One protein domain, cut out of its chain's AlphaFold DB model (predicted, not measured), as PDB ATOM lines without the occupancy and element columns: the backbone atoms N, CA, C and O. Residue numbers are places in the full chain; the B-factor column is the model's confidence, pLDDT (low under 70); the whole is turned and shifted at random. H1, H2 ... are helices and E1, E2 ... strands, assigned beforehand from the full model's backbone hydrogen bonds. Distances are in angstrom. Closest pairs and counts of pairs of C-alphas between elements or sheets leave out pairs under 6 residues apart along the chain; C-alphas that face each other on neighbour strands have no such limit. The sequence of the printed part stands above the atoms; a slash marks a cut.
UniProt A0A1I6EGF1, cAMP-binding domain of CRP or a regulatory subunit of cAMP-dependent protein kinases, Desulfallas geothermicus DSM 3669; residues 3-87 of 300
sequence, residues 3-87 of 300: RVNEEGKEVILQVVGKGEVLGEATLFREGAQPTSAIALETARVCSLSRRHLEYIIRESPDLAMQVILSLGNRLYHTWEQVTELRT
ATOM      1  N   ARG A   3      15.459  43.860 150.396       88.25
ATOM      2  CA  ARG A   3      14.029  44.155 150.485       88.25
ATOM      3  C   ARG A   3      13.347  43.683 149.210       88.25
ATOM      4  O   ARG A   3      13.896  43.856 148.130       88.25
ATOM      5  N   VAL A   4      12.152  43.127 149.345       85.31
ATOM      6  CA  VAL A   4      11.302  42.772 148.206       85.31
ATOM      7  C   VAL A   4      10.422  43.981 147.871       85.31
ATOM      8  O   VAL A   4       9.839  44.583 148.778       85.31
ATOM      9  N   ASN A   5      10.387  44.393 146.603       82.75
ATOM     10  CA  ASN A   5       9.503  45.463 146.134       82.75
ATOM     11  C   ASN A   5       8.065  44.944 145.899       82.75
ATOM     12  O   ASN A   5       7.790  43.757 146.059       82.75
ATOM     13  N   GLU A   6       7.137  45.826 145.520       82.56
ATOM     14  CA  GLU A   6       5.725  45.465 145.279       82.56
ATOM     15  C   GLU A   6       5.540  44.455 144.131       82.56
ATOM     16  O   GLU A   6       4.561  43.718 144.105       82.56
ATOM     17  N   GLU A   7       6.509  44.372 143.220       82.38
ATOM     18  CA  GLU A   7       6.531  43.441 142.086       82.38
ATOM     19  C   GLU A   7       7.163  42.081 142.441       82.38
ATOM     20  O   GLU A   7       7.329  41.226 141.573       82.38
ATOM     21  N   GLY A   8       7.559  41.863 143.701       81.38
ATOM     22  CA  GLY A   8       8.205  40.624 144.142       81.38
ATOM     23  C   GLY A   8       9.699  40.530 143.811       81.38
ATOM     24  O   GLY A   8      10.311  39.490 144.043       81.38
ATOM     25  N   LYS A   9      10.312  41.599 143.291       77.38
ATOM     26  CA  LYS A   9      11.742  41.645 142.976       77.38
ATOM     27  C   LYS A   9      12.566  42.004 144.210       77.38
ATOM     28  O   LYS A   9      12.284  42.985 144.903       77.38
ATOM     29  N   GLU A  10      13.619  41.230 144.452       82.44
ATOM     30  CA  GLU A  10      14.606  41.525 145.486       82.44
ATOM     31  C   GLU A  10      15.505  42.697 145.080       82.44
ATOM     32  O   GLU A  10      16.010  42.782 143.962       82.44
ATOM     33  N   VAL A  11      15.703  43.614 146.020       83.31
ATOM     34  CA  VAL A  11      16.610  44.752 145.908       83.31
ATOM     35  C   VAL A  11      17.622  44.648 147.033       83.31
ATOM     36  O   VAL A  11      17.253  44.597 148.214       83.31
ATOM     37  N   ILE A  12      18.905  44.637 146.678       86.31
ATOM     38  CA  ILE A  12      19.975  44.631 147.670       86.31
ATOM     39  C   ILE A  12      20.230  46.068 148.113       86.31
ATOM     40  O   ILE A  12      20.616  46.925 147.325       86.31
ATOM     41  N   LEU A  13      20.013  46.328 149.400       83.75
ATOM     42  CA  LEU A  13      20.182  47.661 149.978       83.75
ATOM     43  C   LEU A  13      21.631  47.904 150.409       83.75
ATOM     44  O   LEU A  13      22.155  49.003 150.273       83.75
ATOM     45  N   GLN A  14      22.286  46.878 150.957       82.56
ATOM     46  CA  GLN A  14      23.654  46.984 151.465       82.56
ATOM     47  C   GLN A  14      24.262  45.597 151.717       82.56
ATOM     48  O   GLN A  14      23.539  44.656 152.065       82.56
ATOM     49  N   VAL A  15      25.590  45.494 151.631       84.94
ATOM     50  CA  VAL A  15      26.373  44.416 152.251       84.94
ATOM     51  C   VAL A  15      26.795  44.854 153.649       84.94
ATOM     52  O   VAL A  15      27.175  46.002 153.833       84.94
ATOM     53  N   VAL A  16      26.690  43.954 154.625       84.38
ATOM     54  CA  VAL A  16      27.049  44.245 156.016       84.38
ATOM     55  C   VAL A  16      28.274  43.428 156.389       84.38
ATOM     56  O   VAL A  16      28.285  42.210 156.209       84.38
ATOM     57  N   GLY A  17      29.312  44.118 156.848       82.94
ATOM     58  CA  GLY A  17      30.615  43.553 157.168       82.94
ATOM     59  C   GLY A  17      30.830  43.267 158.655       82.94
ATOM     60  O   GLY A  17      29.974  43.479 159.514       82.94
ATOM     61  N   LYS A  18      32.035  42.789 158.980       78.12
ATOM     62  CA  LYS A  18      32.454  42.540 160.363       78.12
ATOM     63  C   LYS A  18      32.381  43.825 161.196       78.12
ATOM     64  O   LYS A  18      33.027  44.812 160.865       78.12
ATOM     65  N   GLY A  19      31.687  43.753 162.332       77.56
ATOM     66  CA  GLY A  19      31.566  44.858 163.289       77.56
ATOM     67  C   GLY A  19      30.461  45.862 162.958       77.56
ATOM     68  O   GLY A  19      30.252  46.792 163.731       77.56
ATOM     69  N   GLU A  20      29.745  45.671 161.851       79.38
ATOM     70  CA  GLU A  20      28.584  46.484 161.505       79.38
ATOM     71  C   GLU A  20      27.303  45.941 162.157       79.38
ATOM     72  O   GLU A  20      27.197  44.759 162.496       79.38
ATOM     73  N   VAL A  21      26.333  46.832 162.361       80.69
ATOM     74  CA  VAL A  21      25.096  46.553 163.096       80.69
ATOM     75  C   VAL A  21      23.958  46.245 162.120       80.69
ATOM     76  O   VAL A  21      23.866  46.799 161.030       80.69
ATOM     77  N   LEU A  22      23.073  45.337 162.528       83.31
ATOM     78  CA  LEU A  22      21.822  45.017 161.844       83.31
ATOM     79  C   LEU A  22      20.646  45.402 162.752       83.31
ATOM     80  O   LEU A  22      20.754  45.325 163.972       83.31
ATOM     81  N   GLY A  23      19.502  45.780 162.172       80.00
ATOM     82  CA  GLY A  23      18.280  46.069 162.950       80.00
ATOM     83  C   GLY A  23      18.184  47.483 163.528       80.00
ATOM     84  O   GLY A  23      17.215  47.812 164.209       80.00
ATOM     85  N   GLU A  24      19.142  48.350 163.204       78.12
ATOM     86  CA  GLU A  24      19.197  49.751 163.636       78.12
ATOM     87  C   GLU A  24      17.942  50.565 163.267       78.12
ATOM     88  O   GLU A  24      17.475  51.385 164.056       78.12
ATOM     89  N   ALA A  25      17.330  50.282 162.109       75.00
ATOM     90  CA  ALA A  25      16.146  50.986 161.611       75.00
ATOM     91  C   ALA A  25      14.891  50.796 162.488       75.00
ATOM     92  O   ALA A  25      13.970  51.610 162.439       75.00
ATOM     93  N   THR A  26      14.850  49.727 163.284       76.81
ATOM     94  CA  THR A  26      13.745  49.396 164.198       76.81
ATOM     95  C   THR A  26      14.137  49.516 165.664       76.81
ATOM     96  O   THR A  26      13.348  49.196 166.548       76.81
ATOM     97  N   LEU A  27      15.356  49.976 165.948       75.00
ATOM     98  CA  LEU A  27      15.876  49.994 167.307       75.00
ATOM     99  C   LEU A  27      15.121  50.983 168.207       75.00
ATOM    100  O   LEU A  27      14.791  50.651 169.341       75.00
ATOM    101  N   PHE A  28      14.800  52.165 167.676       73.56
ATOM    102  CA  PHE A  28      14.120  53.249 168.402       73.56
ATOM    103  C   PHE A  28      12.715  53.557 167.869       73.56
ATOM    104  O   PHE A  28      12.106  54.553 168.249       73.56
ATOM    105  N   ARG A  29      12.192  52.710 166.980       72.00
ATOM    106  CA  ARG A  29      10.872  52.865 166.367       72.00
ATOM    107  C   ARG A  29      10.031  51.625 166.638       72.00
ATOM    108  O   ARG A  29      10.532  50.508 166.581       72.00
ATOM    109  N   GLU A  30       8.745  51.815 166.906       68.69
ATOM    110  CA  GLU A  30       7.786  50.710 166.908       68.69
ATOM    111  C   GLU A  30       7.446  50.307 165.467       68.69
ATOM    112  O   GLU A  30       7.086  51.146 164.633       68.69
ATOM    113  N   GLY A  31       7.611  49.023 165.150       69.31
ATOM    114  CA  GLY A  31       7.297  48.476 163.834       69.31
ATOM    115  C   GLY A  31       8.136  47.258 163.463       69.31
ATOM    116  O   GLY A  31       9.181  46.991 164.056       69.31
ATOM    117  N   ALA A  32       7.662  46.517 162.461       71.62
ATOM    118  CA  ALA A  32       8.389  45.392 161.891       71.62
ATOM    119  C   ALA A  32       9.597  45.869 161.076       71.62
ATOM    120  O   ALA A  32       9.588  46.954 160.486       71.62
ATOM    121  N   GLN A  33      10.635  45.034 161.024       70.56
ATOM    122  CA  GLN A  33      11.820  45.332 160.238       70.56
ATOM    123  C   GLN A  33      11.483  45.272 158.740       70.56
ATOM    124  O   GLN A  33      11.043  44.229 158.260       70.56
ATOM    125  N   PRO A  34      11.692  46.361 157.975       76.25
ATOM    126  CA  PRO A  34      11.266  46.427 156.575       76.25
ATOM    127  C   PRO A  34      12.215  45.688 155.616       76.25
ATOM    128  O   PRO A  34      12.078  45.798 154.398       76.25
ATOM    129  N   THR A  35      13.220  44.995 156.151       85.94
ATOM    130  CA  THR A  35      14.339  44.413 155.406       85.94
ATOM    131  C   THR A  35      14.723  43.063 155.986       85.94
ATOM    132  O   THR A  35      14.775  42.921 157.208       85.94
ATOM    133  N   SER A  36      15.134  42.144 155.123       88.62
ATOM    134  CA  SER A  36      15.729  40.866 155.509       88.62
ATOM    135  C   SER A  36      17.258  40.922 155.425       88.62
ATOM    136  O   SER A  36      17.843  41.749 154.715       88.62
ATOM    137  N   ALA A  37      17.933  40.024 156.138       89.69
ATOM    138  CA  ALA A  37      19.371  39.813 156.025       89.69
ATOM    139  C   ALA A  37      19.635  38.385 155.539       89.69
ATOM    140  O   ALA A  37      19.157  37.429 156.139       89.69
ATOM    141  N   ILE A  38      20.396  38.265 154.453       89.62
ATOM    142  CA  ILE A  38      20.842  36.991 153.888       89.62
ATOM    143  C   ILE A  38      22.355  36.936 154.084       89.62
ATOM    144  O   ILE A  38      23.053  37.905 153.769       89.62
ATOM    145  N   ALA A  39      22.849  35.836 154.647       90.25
ATOM    146  CA  ALA A  39      24.277  35.616 154.815       90.25
ATOM    147  C   ALA A  39      24.895  35.230 153.462       90.25
ATOM    148  O   ALA A  39      24.484  34.241 152.861       90.25
ATOM    149  N   LEU A  40      25.865  36.019 152.986       84.94
ATOM    150  CA  LEU A  40      26.602  35.736 151.742       84.94
ATOM    151  C   LEU A  40      27.674  34.649 151.930       84.94
ATOM    152  O   LEU A  40      28.075  33.989 150.978       84.94
ATOM    153  N   GLU A  41      28.130  34.466 153.166       82.50
ATOM    154  CA  GLU A  41      29.106  33.465 153.586       82.50
ATOM    155  C   GLU A  41      28.800  33.019 155.024       82.50
ATOM    156  O   GLU A  41      27.897  33.557 155.674       82.50
ATOM    157  N   THR A  42      29.541  32.039 155.547       87.62
ATOM    158  CA  THR A  42      29.406  31.616 156.947       87.62
ATOM    159  C   THR A  42      29.649  32.797 157.891       87.62
ATOM    160  O   THR A  42      30.768  33.288 158.013       87.62
ATOM    161  N   ALA A  43      28.603  33.221 158.599       88.56
ATOM    162  CA  ALA A  43      28.631  34.389 159.472       88.56
ATOM    163  C   ALA A  43      28.345  34.022 160.934       88.56
ATOM    164  O   ALA A  43      27.610  33.081 161.234       88.56
ATOM    165  N   ARG A  44      28.905  34.809 161.859       91.25
ATOM    166  CA  ARG A  44      28.543  34.797 163.283       91.25
ATOM    167  C   ARG A  44      27.878  36.119 163.624       91.25
ATOM    168  O   ARG A  44      28.413  37.173 163.291       91.25
ATOM    169  N   VAL A  45      26.741  36.052 164.306       89.81
ATOM    170  CA  VAL A  45      25.952  37.228 164.682       89.81
ATOM    171  C   VAL A  45      25.790  37.250 166.196       89.81
ATOM    172  O   VAL A  45      25.492  36.225 166.805       89.81
ATOM    173  N   CYS A  46      25.983  38.422 166.798       88.69
ATOM    174  CA  CYS A  46      25.646  38.670 168.194       88.69
ATOM    175  C   CYS A  46      24.283  39.360 168.242       88.69
ATOM    176  O   CYS A  46      24.126  40.450 167.694       88.69
ATOM    177  N   SER A  47      23.298  38.728 168.876       87.69
ATOM    178  CA  SER A  47      21.983  39.328 169.079       87.69
ATOM    179  C   SER A  47      21.939  40.075 170.410       87.69
ATOM    180  O   SER A  47      22.421  39.596 171.436       87.69
ATOM    181  N   LEU A  48      21.340  41.263 170.393       84.62
ATOM    182  CA  LEU A  48      21.096  42.063 171.584       84.62
ATOM    183  C   LEU A  48      19.638  42.513 171.571       84.62
ATOM    184  O   LEU A  48      19.148  43.022 170.564       84.62
ATOM    185  N   SER A  49      18.930  42.302 172.681       86.25
ATOM    186  CA  SER A  49      17.547  42.757 172.789       86.25
ATOM    187  C   SER A  49      17.505  44.281 172.904       86.25
ATOM    188  O   SER A  49      18.377  44.892 173.525       86.25
ATOM    189  N   ARG A  50      16.449  44.897 172.362       83.88
ATOM    190  CA  ARG A  50      16.217  46.344 172.487       83.88
ATOM    191  C   ARG A  50      16.286  46.809 173.946       83.88
ATOM    192  O   ARG A  50      16.972  47.778 174.242       83.88
ATOM    193  N   ARG A  51      15.645  46.067 174.859       86.25
ATOM    194  CA  ARG A  51      15.642  46.370 176.302       86.25
ATOM    195  C   ARG A  51      17.051  46.382 176.898       86.25
ATOM    196  O   ARG A  51      17.370  47.277 177.671       86.25
ATOM    197  N   HIS A  52      17.895  45.414 176.537       87.56
ATOM    198  CA  HIS A  52      19.275  45.383 177.023       87.56
ATOM    199  C   HIS A  52      20.111  46.516 176.437       87.56
ATOM    200  O   HIS A  52      20.876  47.129 177.173       87.56
ATOM    201  N   LEU A  53      19.954  46.840 175.151       85.38
ATOM    202  CA  LEU A  53      20.680  47.971 174.579       85.38
ATOM    203  C   LEU A  53      20.266  49.294 175.235       85.38
ATOM    204  O   LEU A  53      21.134  50.080 175.598       85.38
ATOM    205  N   GLU A  54      18.965  49.527 175.431       85.12
ATOM    206  CA  GLU A  54      18.456  50.719 176.120       85.12
ATOM    207  C   GLU A  54      19.020  50.838 177.543       85.12
ATOM    208  O   GLU A  54      19.385  51.934 177.963       85.12
ATOM    209  N   TYR A  55      19.139  49.720 178.265       88.94
ATOM    210  CA  TYR A  55      19.775  49.689 179.580       88.94
ATOM    211  C   TYR A  55      21.263  50.071 179.508       88.94
ATOM    212  O   TYR A  55      21.685  50.999 180.189       88.94
ATOM    213  N   ILE A  56      22.050  49.437 178.629       88.25
ATOM    214  CA  ILE A  56      23.495  49.709 178.509       88.25
ATOM    215  C   ILE A  56      23.755  51.156 178.056       88.25
ATOM    216  O   ILE A  56      24.687  51.794 178.536       88.25
ATOM    217  N   ILE A  57      22.920  51.698 177.166       87.19
ATOM    218  CA  ILE A  57      23.005  53.099 176.726       87.19
ATOM    219  C   ILE A  57      22.803  54.068 177.901       87.19
ATOM    220  O   ILE A  57      23.469  55.100 177.950       87.19
ATOM    221  N   ARG A  58      21.907  53.754 178.850       87.00
ATOM    222  CA  ARG A  58      21.693  54.582 180.051       87.00
ATOM    223  C   ARG A  58      22.878  54.522 181.013       87.00
ATOM    224  O   ARG A  58      23.233  55.547 181.580       87.00
ATOM    225  N   GLU A  59      23.492  53.352 181.156       91.69
ATOM    226  CA  GLU A  59      24.667  53.151 182.016       91.69
ATOM    227  C   GLU A  59      25.960  53.718 181.399       91.69
ATOM    228  O   GLU A  59      26.903  54.048 182.116       91.69
ATOM    229  N   SER A  60      26.025  53.856 180.070       89.12
ATOM    230  CA  SER A  60      27.197  54.370 179.352       89.12
ATOM    231  C   SER A  60      26.806  55.382 178.263       89.12
ATOM    232  O   SER A  60      26.592  55.010 177.104       89.12
ATOM    233  N   PRO A  61      26.773  56.688 178.586       86.12
ATOM    234  CA  PRO A  61      26.502  57.749 177.611       86.12
ATOM    235  C   PRO A  61      27.489  57.783 176.433       86.12
ATOM    236  O   PRO A  61      27.117  58.150 175.317       86.12
ATOM    237  N   ASP A  62      28.733  57.345 176.645       85.12
ATOM    238  CA  ASP A  62      29.726  57.220 175.575       85.12
ATOM    239  C   ASP A  62      29.290  56.214 174.503       85.12
ATOM    240  O   ASP A  62      29.474  56.464 173.308       85.12
ATOM    241  N   LEU A  63      28.647  55.105 174.898       83.50
ATOM    242  CA  LEU A  63      28.067  54.155 173.949       83.50
ATOM    243  C   LEU A  63      26.956  54.816 173.126       83.50
ATOM    244  O   LEU A  63      26.904  54.618 171.912       83.50
ATOM    245  N   ALA A  64      26.110  55.636 173.755       84.62
ATOM    246  CA  ALA A  64      25.060  56.382 173.062       84.62
ATOM    247  C   ALA A  64      25.641  57.247 171.932       84.62
ATOM    248  O   ALA A  64      25.153  57.214 170.802       84.62
ATOM    249  N   MET A  65      26.739  57.958 172.211       85.31
ATOM    250  CA  MET A  65      27.436  58.770 171.213       85.31
ATOM    251  C   MET A  65      28.002  57.931 170.064       85.31
ATOM    252  O   MET A  65      27.924  58.354 168.910       85.31
ATOM    253  N   GLN A  66      28.521  56.729 170.337       81.50
ATOM    254  CA  GLN A  66      28.975  55.819 169.278       81.50
ATOM    255  C   GLN A  66      27.820  55.338 168.394       81.50
ATOM    256  O   GLN A  66      27.962  55.311 167.170       81.50
ATOM    257  N   VAL A  67      26.665  55.015 168.985       82.00
ATOM    258  CA  VAL A  67      25.464  54.646 168.219       82.00
ATOM    259  C   VAL A  67      25.011  55.813 167.338       82.00
ATOM    260  O   VAL A  67      24.761  55.615 166.152       82.00
ATOM    261  N   ILE A  68      24.974  57.039 167.870       83.75
ATOM    262  CA  ILE A  68      24.598  58.239 167.104       83.75
ATOM    263  C   ILE A  68      25.557  58.472 165.930       83.75
ATOM    264  O   ILE A  68      25.109  58.717 164.811       83.75
ATOM    265  N   LEU A  69      26.870  58.362 166.152       81.00
ATOM    266  CA  LEU A  69      27.868  58.500 165.088       81.00
ATOM    267  C   LEU A  69      27.710  57.419 164.012       81.00
ATOM    268  O   LEU A  69      27.796  57.720 162.820       81.00
ATOM    269  N   SER A  70      27.451  56.175 164.419       80.25
ATOM    270  CA  SER A  70      27.187  55.065 163.502       80.25
ATOM    271  C   SER A  70      25.947  55.331 162.639       80.25
ATOM    272  O   SER A  70      26.033  55.267 161.413       80.25
ATOM    273  N   LEU A  71      24.835  55.752 163.254       82.81
ATOM    274  CA  LEU A  71      23.602  56.129 162.553       82.81
ATOM    275  C   LEU A  71      23.797  57.336 161.621       82.81
ATOM    276  O   LEU A  71      23.252  57.358 160.518       82.81
ATOM    277  N   GLY A  72      24.592  58.330 162.024       82.38
ATOM    278  CA  GLY A  72      24.915  59.493 161.194       82.38
ATOM    279  C   GLY A  72      25.709  59.116 159.941       82.38
ATOM    280  O   GLY A  72      25.360  59.532 158.835       82.38
ATOM    281  N   ASN A  73      26.726  58.261 160.089       75.44
ATOM    282  CA  ASN A  73      27.470  57.722 158.947       75.44
ATOM    283  C   ASN A  73      26.547  56.907 158.036       75.44
ATOM    284  O   ASN A  73      26.572  57.061 156.817       75.44
ATOM    285  N   ARG A  74      25.673  56.085 158.624       78.44
ATOM    286  CA  ARG A  74      24.693  55.282 157.893       78.44
ATOM    287  C   ARG A  74      23.734  56.129 157.054       78.44
ATOM    288  O   ARG A  74      23.480  55.803 155.893       78.44
ATOM    289  N   LEU A  75      23.230  57.222 157.624       82.81
ATOM    290  CA  LEU A  75      22.379  58.180 156.925       82.81
ATOM    291  C   LEU A  75      23.121  58.816 155.745       82.81
ATOM    292  O   LEU A  75      22.593  58.848 154.634       82.81
ATOM    293  N   TYR A  76      24.359  59.257 155.970       77.25
ATOM    294  CA  TYR A  76      25.192  59.851 154.930       77.25
ATOM    295  C   TYR A  76      25.446  58.877 153.766       77.25
ATOM    296  O   TYR A  76      25.209  59.229 152.612       77.25
ATOM    297  N   HIS A  77      25.819  57.624 154.053       73.69
ATOM    298  CA  HIS A  77      25.997  56.601 153.015       73.69
ATOM    299  C   HIS A  77      24.705  56.341 152.235       73.69
ATOM    300  O   HIS A  77      24.736  56.185 151.019       73.69
ATOM    301  N   THR A  78      23.555  56.345 152.910       78.00
ATOM    302  CA  THR A  78      22.257  56.175 152.243       78.00
ATOM    303  C   THR A  78      21.986  57.318 151.255       78.00
ATOM    304  O   THR A  78      21.494  57.073 150.154       78.00
ATOM    305  N   TRP A  79      22.342  58.564 151.586       76.50
ATOM    306  CA  TRP A  79      22.225  59.694 150.652       76.50
ATOM    307  C   TRP A  79      23.155  59.576 149.442       76.50
ATOM    308  O   TRP A  79      22.736  59.877 148.319       76.50
ATOM    309  N   GLU A  80      24.387  59.104 149.639       70.75
ATOM    310  CA  GLU A  80      25.306  58.828 148.528       70.75
ATOM    311  C   GLU A  80      24.734  57.749 147.604       70.75
ATOM    312  O   GLU A  80      24.621  57.975 146.399       70.75
ATOM    313  N   GLN A  81      24.238  56.645 148.169       73.00
ATOM    314  CA  GLN A  81      23.599  55.567 147.411       73.00
ATOM    315  C   GLN A  81      22.395  56.055 146.595       73.00
ATOM    316  O   GLN A  81      22.253  55.710 145.424       73.00
ATOM    317  N   VAL A  82      21.535  56.898 147.175       76.75
ATOM    318  CA  VAL A  82      20.391  57.483 146.453       76.75
ATOM    319  C   VAL A  82      20.856  58.347 145.280       76.75
ATOM    320  O   VAL A  82      20.238  58.318 144.212       76.75
ATOM    321  N   THR A  83      21.942  59.096 145.454       66.94
ATOM    322  CA  THR A  83      22.500  59.951 144.398       66.94
ATOM    323  C   THR A  83      23.086  59.104 143.263       66.94
ATOM    324  O   THR A  83      22.802  59.359 142.090       66.94
ATOM    325  N   GLU A  84      23.815  58.039 143.603       66.12
ATOM    326  CA  GLU A  84      24.386  57.076 142.651       66.12
ATOM    327  C   GLU A  84      23.307  56.338 141.849       66.12
ATOM    328  O   GLU A  84      23.448  56.137 140.646       66.12
ATOM    329  N   LEU A  85      22.196  55.958 142.487       69.88
ATOM    330  CA  LEU A  85      21.117  55.216 141.829       69.88
ATOM    331  C   LEU A  85      20.305  56.070 140.851       69.88
ATOM    332  O   LEU A  85      19.774  55.543 139.868       69.88
ATOM    333  N   ARG A  86      20.190  57.377 141.101       66.06
ATOM    334  CA  ARG A  86      19.384  58.300 140.284       66.06
ATOM    335  C   ARG A  86      20.127  58.875 139.085       66.06
ATOM    336  O   ARG A  86      19.481  59.387 138.177       66.06
ATOM    337  N   THR A  87      21.453  58.798 139.069       60.41
ATOM    338  CA  THR A  87      22.278  59.486 138.072       60.41
ATOM    339  C   THR A  87      23.146  58.505 137.289       60.41
ATOM    340  O   THR A  87      23.505  57.435 137.774       60.41
TER     341      THR A  87
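Overview. This is residues 3 to 87 of the 300 residues of the protein "cAMP-binding domain of CRP or a regulatory subunit of cAMP-dependent protein kinases" of Desulfallas geothermicus DSM 3669 (UniProt A0A1I6EGF1). A strand, E1, leads into a wide unnamed loop, residues 13 to 49, and then a short helix, H1, makes a corner with one long helix, H2, which runs back along the length of the model. The order is E1, H1, H2 in 85 printed residues, mostly helix, with under half of the residues in named elements. The whole is loose, with a radius of gyration of the C-alphas of 14.9 A, and elongated, spanning 44 by 28 by 27 A.

Arrangement. E1, residues 10 to 12, pairs with no named strand; residues 3 to 4 pair antiparallel with its residues 10 to 11. H1, residues 50 to 59, and H2, residues 61 to 86, touch only at the corner by their tight link, H2 with residues 63 to 64 alone. Their closest C-alphas, of Ile 57 and Ala 64, are 5.3 A apart. They run opposite ways at a steep tilt of 54 degrees. E1 is apart from both helices. In H1 and H2 every O i to N i+4 pair is within hydrogen-bond range.

Along the chain. E1 begins at C-alpha 10, (14.606, 41.525, 145.486). H1 is 14.4 A long. H2 measures 38.0 A and ends at C-alpha 86, (19.384, 58.300, 140.284).

Size, cuts and confidence. The printed part has no cut. The link from E1 to H1 is long. Residues 5 to 10 and 82 to 87 stand free. Residues 30 to 31 and 83 to 87 have pLDDT under 70.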